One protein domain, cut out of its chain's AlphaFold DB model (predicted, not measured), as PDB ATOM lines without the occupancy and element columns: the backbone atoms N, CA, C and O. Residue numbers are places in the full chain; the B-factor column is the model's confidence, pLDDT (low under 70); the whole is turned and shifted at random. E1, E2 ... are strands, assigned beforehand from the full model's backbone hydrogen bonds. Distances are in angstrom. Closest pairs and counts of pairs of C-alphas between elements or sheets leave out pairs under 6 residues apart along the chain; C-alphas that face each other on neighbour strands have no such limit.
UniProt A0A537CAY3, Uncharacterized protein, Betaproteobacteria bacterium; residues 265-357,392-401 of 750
ATOM      1  N   VAL A 265     -31.255  38.774   8.188       98.06
ATOM      2  CA  VAL A 265     -31.956  40.055   8.063       98.06
ATOM      3  C   VAL A 265     -33.379  39.924   8.592       98.06
ATOM      4  O   VAL A 265     -34.117  39.023   8.200       98.06
ATOM      5  N   THR A 266     -33.763  40.825   9.488       96.69
ATOM      6  CA  THR A 266     -35.081  40.855  10.133       96.69
ATOM      7  C   THR A 266     -35.595  42.286  10.253       96.69
ATOM      8  O   THR A 266     -34.885  43.248   9.970       96.69
ATOM      9  N   THR A 267     -36.846  42.431  10.678       96.00
ATOM     10  CA  THR A 267     -37.481  43.710  11.010       96.00
ATOM     11  C   THR A 267     -38.186  43.555  12.356       96.00
ATOM     12  O   THR A 267     -38.712  42.482  12.657       96.00
ATOM     13  N   SER A 268     -38.151  44.576  13.209       89.00
ATOM     14  CA  SER A 268     -38.707  44.487  14.566       89.00
ATOM     15  C   SER A 268     -38.930  45.865  15.153       89.00
ATOM     16  O   SER A 268     -38.016  46.675  15.162       89.00
ATOM     17  N   ALA A 269     -40.091  46.122  15.752       85.06
ATOM     18  CA  ALA A 269     -40.380  47.412  16.382       85.06
ATOM     19  C   ALA A 269     -39.483  47.699  17.606       85.06
ATOM     20  O   ALA A 269     -39.393  48.841  18.051       85.06
ATOM     21  N   ALA A 270     -38.789  46.684  18.138       80.44
ATOM     22  CA  ALA A 270     -37.910  46.814  19.300       80.44
ATOM     23  C   ALA A 270     -36.696  47.731  19.059       80.44
ATOM     24  O   ALA A 270     -36.142  48.264  20.015       80.44
ATOM     25  N   THR A 271     -36.291  47.944  17.802       67.50
ATOM     26  CA  THR A 271     -35.185  48.845  17.427       67.50
ATOM     27  C   THR A 271     -35.639  50.289  17.168       67.50
ATOM     28  O   THR A 271     -34.848  51.118  16.714       67.50
ATOM     29  N   GLY A 272     -36.901  50.612  17.476       72.50
ATOM     30  CA  GLY A 272     -37.522  51.901  17.175       72.50
ATOM     31  C   GLY A 272     -37.955  52.016  15.709       72.50
ATOM     32  O   GLY A 272     -37.378  51.398  14.813       72.50
ATOM     33  N   GLY A 273     -38.995  52.813  15.454       82.12
ATOM     34  CA  GLY A 273     -39.609  52.944  14.128       82.12
ATOM     35  C   GLY A 273     -40.613  51.834  13.797       82.12
ATOM     36  O   GLY A 273     -41.030  51.063  14.662       82.12
ATOM     37  N   THR A 274     -41.038  51.781  12.534       93.56
ATOM     38  CA  THR A 274     -42.071  50.847  12.064       93.56
ATOM     39  C   THR A 274     -41.445  49.535  11.598       93.56
ATOM     40  O   THR A 274     -40.581  49.538  10.721       93.56
ATOM     41  N   ALA A 275     -41.915  48.406  12.136       95.56
ATOM     42  CA  ALA A 275     -41.541  47.089  11.634       95.56
ATOM     43  C   ALA A 275     -42.260  46.780  10.319       95.56
ATOM     44  O   ALA A 275     -43.484  46.863  10.237       95.56
ATOM     45  N   ALA A 276     -41.526  46.336   9.306       96.19
ATOM     46  CA  ALA A 276     -42.072  45.835   8.051       96.19
ATOM     47  C   ALA A 276     -42.564  44.379   8.204       96.19
ATOM     48  O   ALA A 276     -42.196  43.504   7.428       96.19
ATOM     49  N   SER A 277     -43.352  44.082   9.240       95.56
ATOM     50  CA  SER A 277     -43.682  42.703   9.635       95.56
ATOM     51  C   SER A 277     -44.848  42.076   8.866       95.56
ATOM     52  O   SER A 277     -45.003  40.858   8.894       95.56
ATOM     53  N   GLN A 278     -45.685  42.871   8.188       96.19
ATOM     54  CA  GLN A 278     -46.795  42.317   7.409       96.19
ATOM     55  C   GLN A 278     -46.325  41.733   6.094       96.19
ATOM     56  O   GLN A 278     -45.760  42.436   5.267       96.19
ATOM     57  N   THR A 279     -46.655  40.469   5.870       95.25
ATOM     58  CA  THR A 279     -46.311  39.746   4.641       95.25
ATOM     59  C   THR A 279     -47.474  39.655   3.654       95.25
ATOM     60  O   THR A 279     -47.271  39.252   2.516       95.25
ATOM     61  N   GLY A 280     -48.700  40.004   4.057       95.56
ATOM     62  CA  GLY A 280     -49.894  39.938   3.207       95.56
ATOM     63  C   GLY A 280     -50.223  41.244   2.474       95.56
ATOM     64  O   GLY A 280     -49.790  42.324   2.869       95.56
ATOM     65  N   ALA A 281     -51.102  41.154   1.469       95.38
ATOM     66  CA  ALA A 281     -51.642  42.309   0.737       95.38
ATOM     67  C   ALA A 281     -52.687  43.130   1.531       95.38
ATOM     68  O   ALA A 281     -53.200  44.151   1.060       95.38
ATOM     69  N   SER A 282     -53.020  42.698   2.748       94.12
ATOM     70  CA  SER A 282     -53.931  43.352   3.693       94.12
ATOM     71  C   SER A 282     -53.414  43.210   5.125       94.12
ATOM     72  O   SER A 282     -52.622  42.315   5.421       94.12
ATOM     73  N   GLY A 283     -53.900  44.064   6.025       94.88
ATOM     74  CA  GLY A 283     -53.533  44.057   7.442       94.88
ATOM     75  C   GLY A 283     -52.539  45.157   7.821       94.88
ATOM     76  O   GLY A 283     -52.217  46.032   7.014       94.88
ATOM     77  N   THR A 284     -52.087  45.114   9.074       94.19
ATOM     78  CA  THR A 284     -51.305  46.171   9.734       94.19
ATOM     79  C   THR A 284     -50.007  45.635  10.335       94.19
ATOM     80  O   THR A 284     -50.070  44.572  10.945       94.19
ATOM     81  N   PRO A 285     -48.878  46.361  10.276       95.81
ATOM     82  CA  PRO A 285     -48.724  47.695   9.697       95.81
ATOM     83  C   PRO A 285     -48.835  47.739   8.167       95.81
ATOM     84  O   PRO A 285     -48.330  46.870   7.461       95.81
ATOM     85  N   ALA A 286     -49.485  48.796   7.682       96.56
ATOM     86  CA  ALA A 286     -49.422  49.246   6.299       96.56
ATOM     87  C   ALA A 286     -48.477  50.450   6.253       96.56
ATOM     88  O   ALA A 286     -48.631  51.379   7.048       96.56
ATOM     89  N   ILE A 287     -47.481  50.417   5.376       97.38
ATOM     90  CA  ILE A 287     -46.413  51.417   5.333       97.38
ATOM     91  C   ILE A 287     -46.538  52.176   4.020       97.38
ATOM     92  O   ILE A 287     -46.490  51.576   2.951       97.38
ATOM     93  N   LYS A 288     -46.709  53.496   4.071       97.81
ATOM     94  CA  LYS A 288     -46.687  54.299   2.845       97.81
ATOM     95  C   LYS A 288     -45.312  54.199   2.189       97.81
ATOM     96  O   LYS A 288     -44.287  54.258   2.865       97.81
ATOM     97  N   THR A 289     -45.288  54.052   0.877       97.69
ATOM     98  CA  THR A 289     -44.054  54.144   0.086       97.69
ATOM     99  C   THR A 289     -43.304  55.444   0.397       97.69
ATOM    100  O   THR A 289     -43.894  56.516   0.512       97.69
ATOM    101  N   GLY A 290     -41.990  55.344   0.593       95.94
ATOM    102  CA  GLY A 290     -41.150  56.449   1.067       95.94
ATOM    103  C   GLY A 290     -41.164  56.698   2.579       95.94
ATOM    104  O   GLY A 290     -40.292  57.417   3.058       95.94
ATOM    105  N   ALA A 291     -42.085  56.113   3.351       96.38
ATOM    106  CA  ALA A 291     -42.046  56.196   4.810       96.38
ATOM    107  C   ALA A 291     -40.961  55.282   5.403       96.38
ATOM    108  O   ALA A 291     -40.619  54.241   4.836       96.38
ATOM    109  N   ASN A 292     -40.454  55.675   6.572       95.88
ATOM    110  CA  ASN A 292     -39.382  54.953   7.243       95.88
ATOM    111  C   ASN A 292     -39.878  53.645   7.874       95.88
ATOM    112  O   ASN A 292     -40.900  53.610   8.566       95.88
ATOM    113  N   PHE A 293     -39.092  52.592   7.703       96.69
ATOM    114  CA  PHE A 293     -39.206  51.322   8.398       96.69
ATOM    115  C   PHE A 293     -37.827  50.853   8.865       96.69
ATOM    116  O   PHE A 293     -36.793  51.425   8.501       96.69
ATOM    117  N   ASN A 294     -37.810  49.823   9.705       95.75
ATOM    118  CA  ASN A 294     -36.575  49.299  10.263       95.75
ATOM    119  C   ASN A 294     -36.156  47.948   9.680       95.75
ATOM    120  O   ASN A 294     -36.978  47.078   9.385       95.75
ATOM    121  N   LEU A 295     -34.843  47.779   9.551       97.44
ATOM    122  CA  LEU A 295     -34.192  46.517   9.232       97.44
ATOM    123  C   LEU A 295     -33.013  46.306  10.171       97.44
ATOM    124  O   LEU A 295     -32.322  47.243  10.577       97.44
ATOM    125  N   THR A 296     -32.763  45.040  10.461       97.19
ATOM    126  CA  THR A 296     -31.674  44.584  11.310       97.19
ATOM    127  C   THR A 296     -30.936  43.469  10.590       97.19
ATOM    128  O   THR A 296     -31.557  42.484  10.202       97.19
ATOM    129  N   ALA A 297     -29.624  43.605  10.436       98.06
ATOM    130  CA  ALA A 297     -28.724  42.570   9.950       98.06
ATOM    131  C   ALA A 297     -27.951  41.995  11.146       98.06
ATOM    132  O   ALA A 297     -26.989  42.589  11.638       98.06
ATOM    133  N   ALA A 298     -28.412  40.851  11.648       97.62
ATOM    134  CA  ALA A 298     -27.799  40.172  12.783       97.62
ATOM    135  C   ALA A 298     -26.689  39.225  12.316       97.62
ATOM    136  O   ALA A 298     -26.889  38.440  11.388       97.62
ATOM    137  N   SER A 299     -25.538  39.288  12.979       97.25
ATOM    138  CA  SER A 299     -24.414  38.371  12.800       97.25
ATOM    139  C   SER A 299     -24.044  37.721  14.143       97.25
ATOM    140  O   SER A 299     -24.932  37.363  14.915       97.25
ATOM    141  N   VAL A 300     -22.751  37.556  14.430       97.44
ATOM    142  CA  VAL A 300     -22.232  37.055  15.712       97.44
ATOM    143  C   VAL A 300     -21.442  38.129  16.456       97.44
ATOM    144  O   VAL A 300     -20.913  39.059  15.842       97.44
ATOM    145  N   ALA A 301     -21.313  37.977  17.779       97.00
ATOM    146  CA  ALA A 301     -20.457  38.834  18.598       97.00
ATOM    147  C   ALA A 301     -19.048  38.956  17.992       97.00
ATOM    148  O   ALA A 301     -18.533  38.016  17.388       97.00
ATOM    149  N   GLY A 302     -18.442  40.132  18.122       94.69
ATOM    150  CA  GLY A 302     -17.171  40.492  17.502       94.69
ATOM    151  C   GLY A 302     -17.294  41.149  16.125       94.69
ATOM    152  O   GLY A 302     -16.368  41.837  15.697       94.69
ATOM    153  N   TYR A 303     -18.440  41.021  15.444       96.94
ATOM    154  CA  TYR A 303     -18.716  41.823  14.255       96.94
ATOM    155  C   TYR A 303     -19.022  43.277  14.647       96.94
ATOM    156  O   TYR A 303     -19.864  43.538  15.507       96.94
ATOM    157  N   ASN A 304     -18.341  44.227  14.012       93.94
ATOM    158  CA  ASN A 304     -18.487  45.665  14.257       93.94
ATOM    159  C   ASN A 304     -18.592  46.486  12.960       93.94
ATOM    160  O   ASN A 304     -18.392  47.702  12.971       93.94
ATOM    161  N   GLY A 305     -18.857  45.813  11.839       93.38
ATOM    162  CA  GLY A 305     -18.956  46.438  10.527       93.38
ATOM    163  C   GLY A 305     -20.294  47.138  10.291       93.38
ATOM    164  O   GLY A 305     -21.174  47.171  11.157       93.38
ATOM    165  N   THR A 306     -20.423  47.712   9.096       95.19
ATOM    166  CA  THR A 306     -21.638  48.383   8.622       95.19
ATOM    167  C   THR A 306     -22.013  47.782   7.271       95.19
ATOM    168  O   THR A 306     -21.411  48.154   6.262       95.19
ATOM    169  N   PRO A 307     -22.963  46.837   7.220       96.94
ATOM    170  CA  PRO A 307     -23.336  46.223   5.962       96.94
ATOM    171  C   PRO A 307     -24.132  47.208   5.094       96.94
ATOM    172  O   PRO A 307     -24.678  48.202   5.572       96.94
ATOM    173  N   SER A 308     -24.217  46.911   3.804       95.88
ATOM    174  CA  SER A 308     -24.924  47.700   2.792       95.88
ATOM    175  C   SER A 308     -25.934  46.838   2.039       95.88
ATOM    176  O   SER A 308     -25.811  45.615   2.029       95.88
ATOM    177  N   ILE A 309     -26.947  47.461   1.432       96.31
ATOM    178  CA  ILE A 309     -27.959  46.766   0.626       96.31
ATOM    179  C   ILE A 309     -27.593  46.856  -0.857       96.31
ATOM    180  O   ILE A 309     -27.418  47.952  -1.389       96.31
ATOM    181  N   ASP A 310     -27.562  45.714  -1.537       95.25
ATOM    182  CA  ASP A 310     -27.497  45.612  -2.992       95.25
ATOM    183  C   ASP A 310     -28.917  45.580  -3.579       95.25
ATOM    184  O   ASP A 310     -29.629  44.573  -3.515       95.25
ATOM    185  N   ASN A 311     -29.329  46.699  -4.181       95.81
ATOM    186  CA  ASN A 311     -30.664  46.842  -4.761       95.81
ATOM    187  C   ASN A 311     -30.932  45.898  -5.946       95.81
ATOM    188  O   ASN A 311     -32.092  45.630  -6.252       95.81
ATOM    189  N   THR A 312     -29.895  45.347  -6.585       95.88
ATOM    190  CA  THR A 312     -30.060  44.383  -7.687       95.88
ATOM    191  C   THR A 312     -30.531  43.008  -7.207       95.88
ATOM    192  O   THR A 312     -30.995  42.190  -8.002       95.88
ATOM    193  N   LYS A 313     -30.454  42.754  -5.895       97.06
ATOM    194  CA  LYS A 313     -30.823  41.487  -5.248       97.06
ATOM    195  C   LYS A 313     -32.129  41.566  -4.458       97.06
ATOM    196  O   LYS A 313     -32.472  40.623  -3.739       97.06
ATOM    197  N   ILE A 314     -32.863  42.666  -4.600       97.69
ATOM    198  CA  ILE A 314     -34.199  42.822  -4.035       97.69
ATOM    199  C   ILE A 314     -35.200  42.149  -4.960       97.69
ATOM    200  O   ILE A 314     -35.213  42.375  -6.167       97.69
ATOM    201  N   VAL A 315     -36.063  41.329  -4.376       96.31
ATOM    202  CA  VAL A 315     -37.194  40.724  -5.079       96.31
ATOM    203  C   VAL A 315     -38.479  41.322  -4.532       96.31
ATOM    204  O   VAL A 315     -38.589  41.574  -3.337       96.31
ATOM    205  N   GLY A 316     -39.462  41.565  -5.388       91.31
ATOM    206  CA  GLY A 316     -40.767  42.076  -4.980       91.31
ATOM    207  C   GLY A 316     -41.867  41.338  -5.712       91.31
ATOM    208  O   GLY A 316     -41.634  40.801  -6.793       91.31
ATOM    209  N   THR A 317     -43.064  41.317  -5.133       84.25
ATOM    210  CA  THR A 317     -44.253  40.820  -5.838       84.25
ATOM    211  C   THR A 317     -45.313  41.911  -5.937       84.25
ATOM    212  O   THR A 317     -45.781  42.361  -4.885       84.25
ATOM    213  N   PRO A 318     -45.776  42.265  -7.150       82.25
ATOM    214  CA  PRO A 318     -45.364  41.715  -8.453       82.25
ATOM    215  C   PRO A 318     -43.951  42.084  -8.935       82.25
ATOM    216  O   PRO A 318     -43.321  41.284  -9.617       82.25
ATOM    217  N   THR A 319     -43.453  43.277  -8.619       92.44
ATOM    218  CA  THR A 319     -42.136  43.767  -9.070       92.44
ATOM    219  C   THR A 319     -41.375  44.412  -7.915       92.44
ATOM    220  O   THR A 319     -41.985  44.972  -7.008       92.44
ATOM    221  N   ALA A 320     -40.044  44.316  -7.910       94.81
ATOM    222  CA  ALA A 320     -39.223  44.967  -6.896       94.81
ATOM    223  C   ALA A 320     -39.137  46.485  -7.129       94.81
ATOM    224  O   ALA A 320     -38.766  46.928  -8.212       94.81
ATOM    225  N   GLY A 321     -39.432  47.270  -6.095       95.56
ATOM    226  CA  GLY A 321     -38.939  48.637  -5.948       95.56
ATOM    227  C   GLY A 321     -37.522  48.697  -5.375       95.56
ATOM    228  O   GLY A 321     -36.863  47.681  -5.156       95.56
ATOM    229  N   THR A 322     -37.076  49.914  -5.083       95.25
ATOM    230  CA  THR A 322     -35.769  50.223  -4.499       95.25
ATOM    231  C   THR A 322     -35.890  50.408  -2.991       95.25
ATOM    232  O   THR A 322     -36.805  51.083  -2.516       95.25
ATOM    233  N   ILE A 323     -34.945  49.837  -2.244       96.88
ATOM    234  CA  ILE A 323     -34.732  50.117  -0.825       96.88
ATOM    235  C   ILE A 323     -33.623  51.161  -0.696       96.88
ATOM    236  O   ILE A 323     -32.497  50.942  -1.142       96.88
ATOM    237  N   GLY A 324     -33.934  52.284  -0.056       95.31
ATOM    238  CA  GLY A 324     -32.935  53.236   0.424       95.31
ATOM    239  C   GLY A 324     -32.799  53.176   1.942       95.31
ATOM    240  O   GLY A 324     -33.633  52.574   2.617       95.31
ATOM    241  N   GLY A 325     -31.751  53.799   2.478       93.94
ATOM    242  CA  GLY A 325     -31.413  53.786   3.904       93.94
ATOM    243  C   GLY A 325     -30.040  53.170   4.171       93.94
ATOM    244  O   GLY A 325     -29.363  52.706   3.254       93.94
ATOM    245  N   THR A 326     -29.609  53.194   5.431       93.56
ATOM    246  CA  THR A 326     -28.303  52.662   5.847       93.56
ATOM    247  C   THR A 326     -28.417  51.936   7.180       93.56
ATOM    248  O   THR A 326     -29.263  52.263   8.015       93.56
ATOM    249  N   PHE A 327     -27.556  50.941   7.377       95.38
ATOM    250  CA  PHE A 327     -27.330  50.360   8.693       95.38
ATOM    251  C   PHE A 327     -26.352  51.235   9.485       95.38
ATOM    252  O   PHE A 327     -25.469  51.866   8.907       95.38
ATOM    253  N   SER A 328     -26.480  51.256  10.810       92.38
ATOM    254  CA  SER A 328     -25.413  51.721  11.695       92.38
ATOM    255  C   SER A 328     -24.351  50.634  11.878       92.38
ATOM    256  O   SER A 328     -24.635  49.448  11.692       92.38
ATOM    257  N   ALA A 329     -23.159  51.019  12.341       93.56
ATOM    258  CA  ALA A 329     -22.151  50.056  12.775       93.56
ATOM    259  C   ALA A 329     -22.709  49.126  13.866       93.56
ATOM    260  O   ALA A 329     -23.408  49.574  14.782       93.56
ATOM    261  N   ALA A 330     -22.408  47.832  13.760       95.88
ATOM    262  CA  ALA A 330     -22.848  46.840  14.731       95.88
ATOM    263  C   ALA A 330     -22.141  47.028  16.089       95.88
ATOM    264  O   ALA A 330     -20.911  47.139  16.133       95.88
ATOM    265  N   PRO A 331     -22.860  46.997  17.228       95.00
ATOM    266  CA  PRO A 331     -22.222  46.921  18.533       95.00
ATOM    267  C   PRO A 331     -21.457  45.602  18.670       95.00
ATOM    268  O   PRO A 331     -22.054  44.525  18.575       95.00
ATOM    269  N   ILE A 332     -20.156  45.686  18.966       92.81
ATOM    270  CA  ILE A 332     -19.243  44.529  18.977       92.81
ATOM    271  C   ILE A 332     -19.714  43.387  19.891       92.81
ATOM    272  O   ILE A 332     -19.529  42.224  19.560       92.81
ATOM    273  N   GLY A 333     -20.392  43.683  21.004       94.31
ATOM    274  CA  GLY A 333     -20.907  42.654  21.919       94.31
ATOM    275  C   GLY A 333     -22.048  41.802  21.346       94.31
ATOM    276  O   GLY A 333     -22.311  40.722  21.863       94.31
ATOM    277  N   THR A 334     -22.719  42.265  20.287       95.12
ATOM    278  CA  THR A 334     -23.888  41.585  19.695       95.12
ATOM    279  C   THR A 334     -23.711  41.235  18.223       95.12
ATOM    280  O   THR A 334     -24.375  40.324  17.741       95.12
ATOM    281  N   GLY A 335     -22.869  41.965  17.484       96.50
ATOM    282  CA  GLY A 335     -22.720  41.769  16.042       96.50
ATOM    283  C   GLY A 335     -23.955  42.128  15.224       96.50
ATOM    284  O   GLY A 335     -24.131  41.604  14.127       96.50
ATOM    285  N   THR A 336     -24.841  42.968  15.757       96.50
ATOM    286  CA  THR A 336     -26.122  43.287  15.123       96.50
ATOM    287  C   THR A 336     -26.131  44.720  14.607       96.50
ATOM    288  O   THR A 336     -26.165  45.664  15.390       96.50
ATOM    289  N   ALA A 337     -26.112  44.886  13.285       96.44
ATOM    290  CA  ALA A 337     -26.254  46.183  12.632       96.44
ATOM    291  C   ALA A 337     -27.741  46.501  12.422       96.44
ATOM    292  O   ALA A 337     -28.508  45.645  11.981       96.44
ATOM    293  N   SER A 338     -28.172  47.726  12.717       94.88
ATOM    294  CA  SER A 338     -29.586  48.118  12.636       94.88
ATOM    295  C   SER A 338     -29.750  49.469  11.958       94.88
ATOM    296  O   SER A 338     -28.896  50.337  12.102       94.88
ATOM    297  N   GLY A 339     -30.855  49.666  11.248       94.00
ATOM    298  CA  GLY A 339     -31.248  50.965  10.711       94.00
ATOM    299  C   GLY A 339     -32.760  51.142  10.802       94.00
ATOM    300  O   GLY A 339     -33.514  50.181  10.665       94.00
ATOM    301  N   ASN A 340     -33.201  52.369  11.067       93.44
ATOM    302  CA  ASN A 340     -34.611  52.727  11.273       93.44
ATOM    303  C   ASN A 340     -35.125  53.777  10.273       93.44
ATOM    304  O   ASN A 340     -36.245  54.267  10.405       93.44
ATOM    305  N   SER A 341     -34.303  54.118   9.282       92.81
ATOM    306  CA  SER A 341     -34.581  55.081   8.216       92.81
ATOM    307  C   SER A 341     -34.587  54.425   6.833       92.81
ATOM    308  O   SER A 341     -34.352  55.093   5.827       92.81
ATOM    309  N   PHE A 342     -34.840  53.112   6.768       96.75
ATOM    310  CA  PHE A 342     -35.039  52.450   5.484       96.75
ATOM    311  C   PHE A 342     -36.372  52.868   4.880       96.75
ATOM    312  O   PHE A 342     -37.340  53.073   5.603       96.75
ATOM    313  N   PHE A 343     -36.444  52.972   3.561       96.62
ATOM    314  CA  PHE A 343     -37.675  53.300   2.846       96.62
ATOM    315  C   PHE A 343     -37.750  52.513   1.542       96.62
ATOM    316  O   PHE A 343     -36.725  52.115   0.990       96.62
ATOM    317  N   TYR A 344     -38.971  52.264   1.071       97.50
ATOM    318  CA  TYR A 344     -39.233  51.465  -0.124       97.50
ATOM    319  C   TYR A 344     -40.056  52.257  -1.135       97.50
ATOM    320  O   TYR A 344     -40.982  52.982  -0.756       97.50
ATOM    321  N   SER A 345     -39.702  52.145  -2.413       97.06
ATOM    322  CA  SER A 345     -40.245  53.005  -3.470       97.06
ATOM    323  C   SER A 345     -41.530  52.499  -4.127       97.06
ATOM    324  O   SER A 345     -42.088  53.222  -4.952       97.06
ATOM    325  N   GLU A 346     -41.973  51.279  -3.817       97.50
ATOM    326  CA  GLU A 346     -43.017  50.572  -4.567       97.50
ATOM    327  C   GLU A 346     -44.057  49.914  -3.643       97.50
ATOM    328  O   GLU A 346     -43.774  49.579  -2.495       97.50
ATOM    329  N   VAL A 347     -45.282  49.748  -4.134       97.75
ATOM    330  CA  VAL A 347     -46.364  49.039  -3.442       97.75
ATOM    331  C   VAL A 347     -46.073  47.545  -3.376       97.75
ATOM    332  O   VAL A 347     -45.500  46.956  -4.289       97.75
ATOM    333  N   GLY A 348     -46.522  46.904  -2.303       96.88
ATOM    334  CA  GLY A 348     -46.467  45.459  -2.151       96.88
ATOM    335  C   GLY A 348     -45.524  45.005  -1.052       96.88
ATOM    336  O   GLY A 348     -45.430  45.633  -0.003       96.88
ATOM    337  N   ASN A 349     -44.860  43.883  -1.285       97.06
ATOM    338  CA  ASN A 349     -44.003  43.212  -0.316       97.06
ATOM    339  C   ASN A 349     -42.676  42.871  -0.997       97.06
ATOM    340  O   ASN A 349     -42.678  42.471  -2.167       97.06
ATOM    341  N   PHE A 350     -41.566  42.936  -0.264       97.75
ATOM    342  CA  PHE A 350     -40.247  42.595  -0.800       97.75
ATOM    343  C   PHE A 350     -39.580  41.445  -0.042       97.75
ATOM    344  O   PHE A 350     -39.936  41.115   1.084       97.75
ATOM    345  N   GLY A 351     -38.602  40.816  -0.675       97.81
ATOM    346  CA  GLY A 351     -37.675  39.873  -0.069       97.81
ATOM    347  C   GLY A 351     -36.260  40.140  -0.558       97.81
ATOM    348  O   GLY A 351     -36.003  41.092  -1.297       97.81
ATOM    349  N   LEU A 352     -35.343  39.290  -0.125       98.19
ATOM    350  CA  LEU A 352     -33.910  39.458  -0.319       98.19
ATOM    351  C   LEU A 352     -33.341  38.163  -0.892       98.19
ATOM    352  O   LEU A 352     -33.484  37.109  -0.274       98.19
ATOM    353  N   ASN A 353     -32.675  38.221  -2.042       98.12
ATOM    354  CA  ASN A 353     -31.849  37.098  -2.479       98.12
ATOM    355  C   ASN A 353     -30.621  36.947  -1.562       98.12
ATOM    356  O   ASN A 353     -30.323  37.814  -0.734       98.12
ATOM    357  N   ALA A 354     -29.903  35.831  -1.694       97.56
ATOM    358  CA  ALA A 354     -28.648  35.639  -0.972       97.56
ATOM    359  C   ALA A 354     -27.667  36.788  -1.270       97.56
ATOM    360  O   ALA A 354     -27.588  37.280  -2.399       97.56
ATOM    361  N   ASP A 355     -26.947  37.223  -0.238       97.00
ATOM    362  CA  ASP A 355     -26.002  38.339  -0.266       97.00
ATOM    363  C   ASP A 355     -26.608  39.695  -0.693       97.00
ATOM    364  O   ASP A 355     -25.880  40.562  -1.174       97.00
ATOM    365  N   ALA A 356     -27.926  39.896  -0.553       97.88
ATOM    366  CA  ALA A 356     -28.557  41.204  -0.778       97.88
ATOM    367  C   ALA A 356     -28.153  42.247   0.273       97.88
ATOM    368  O   ALA A 356     -28.190  43.441  -0.003       97.88
ATOM    369  N   VAL A 357     -27.768  41.807   1.473       98.38
ATOM    370  CA  VAL A 357     -27.082  42.639   2.465       98.38
ATOM    371  C   VAL A 357     -25.646  42.147   2.575       98.38
ATOM    372  O   VAL A 357     -25.429  40.975   2.888       98.38
ATOM    373  N   ASN A 392     -28.129  35.617   4.401       98.31
ATOM    374  CA  ASN A 392     -29.035  34.564   3.963       98.31
ATOM    375  C   ASN A 392     -30.192  35.165   3.149       98.31
ATOM    376  O   ASN A 392     -30.613  36.301   3.389       98.31
ATOM    377  N   ALA A 393     -30.725  34.393   2.202       97.75
ATOM    378  CA  ALA A 393     -31.906  34.803   1.457       97.75
ATOM    379  C   ALA A 393     -33.132  34.881   2.382       97.75
ATOM    380  O   ALA A 393     -33.355  34.009   3.222       97.75
ATOM    381  N   VAL A 394     -33.965  35.897   2.173       97.81
ATOM    382  CA  VAL A 394     -35.311  35.996   2.734       97.81
ATOM    383  C   VAL A 394     -36.285  35.858   1.576       97.81
ATOM    384  O   VAL A 394     -36.540  36.820   0.847       97.81
ATOM    385  N   ALA A 395     -36.809  34.645   1.395       96.25
ATOM    386  CA  ALA A 395     -37.766  34.361   0.337       96.25
ATOM    387  C   ALA A 395     -38.984  35.282   0.462       96.25
ATOM    388  O   ALA A 395     -39.535  35.466   1.550       96.25
ATOM    389  N   GLN A 396     -39.423  35.835  -0.660       95.31
ATOM    390  CA  GLN A 396     -40.645  36.617  -0.729       95.31
ATOM    391  C   GLN A 396     -41.795  35.666  -1.071       95.31
ATOM    392  O   GLN A 396     -41.760  35.016  -2.112       95.31
ATOM    393  N   THR A 397     -42.791  35.559  -0.186       95.25
ATOM    394  CA  THR A 397     -44.055  34.864  -0.466       95.25
ATOM    395  C   THR A 397     -45.188  35.637   0.196       95.25
ATOM    396  O   THR A 397     -45.290  35.656   1.424       95.25
ATOM    397  N   THR A 398     -46.058  36.262  -0.605       94.69
ATOM    398  CA  THR A 398     -47.174  37.071  -0.079       94.69
ATOM    399  C   THR A 398     -48.038  36.239   0.878       94.69
ATOM    400  O   THR A 398     -48.561  35.189   0.515       94.69
ATOM    401  N   GLY A 399     -48.189  36.720   2.110       94.50
ATOM    402  CA  GLY A 399     -48.930  36.099   3.208       94.50
ATOM    403  C   GLY A 399     -48.118  35.138   4.082       94.50
ATOM    404  O   GLY A 399     -48.646  34.690   5.096       94.50
ATOM    405  N   ALA A 400     -46.862  34.833   3.737       95.38
ATOM    406  CA  ALA A 400     -46.047  33.844   4.452       95.38
ATOM    407  C   ALA A 400     -44.647  34.346   4.840       95.38
ATOM    408  O   ALA A 400     -44.221  34.127   5.972       95.38
ATOM    409  N   SER A 401     -43.929  35.029   3.945       95.38
ATOM    410  CA  SER A 401     -42.541  35.452   4.175       95.38
ATOM    411  C   SER A 401     -42.182  36.731   3.410       95.38
ATOM    412  O   SER A 401     -42.883  37.134   2.481       95.38
TER     413      SER A 401
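This is residues 265 to 357 and 392 to 401 of the 750 residues of an uncharacterized protein of Betaproteobacteria bacterium (UniProt A0A537CAY3). The domain has little regular structure: long loops hold two small, separate two-stranded ribbons, E2 with E4 and E3 with E5, while short E1 lies off toward one end. The printed part has 103 residues, no named helix and five strands, E1 to E5 in chain order; it is all strand, with 27 residues in named elements. Both sheets are antiparallel; the whole is compact, with radius of gyration of the C-alphas 13.1 A and spans of 38, 26 and 22 A.

Residues 265 to 266 pair antiparallel with residues 296 to 297 of E2, residues 293 to 298. E1, residues 286 to 288, pairs with no named strand. E2 is antiparallel to E4, residues 336 to 344, at 150 degrees, with N 295 and O 339 3.0 A apart, within hydrogen-bond range. E4 bends by 68 degrees at residue 341. E3, residues 314 to 317, is antiparallel to E5, residues 348 to 352, at 146 degrees, with N 351 and O 315 2.8 A apart, within hydrogen-bond range. E2 and E5 are apart.

E1 begins at C-alpha 286 (-49.422, 49.246, 6.299) and E5 ends at C-alpha 352 (-33.910, 39.458, -0.319). E2 is 16.5 A long, E4 21.7 A.

Residues 358 to 391 are not printed; C-alphas 357 and 392 are 8.4 A apart. The links E2 to E3 and E3 to E4 are long. Residue 271 is under pLDDT 70.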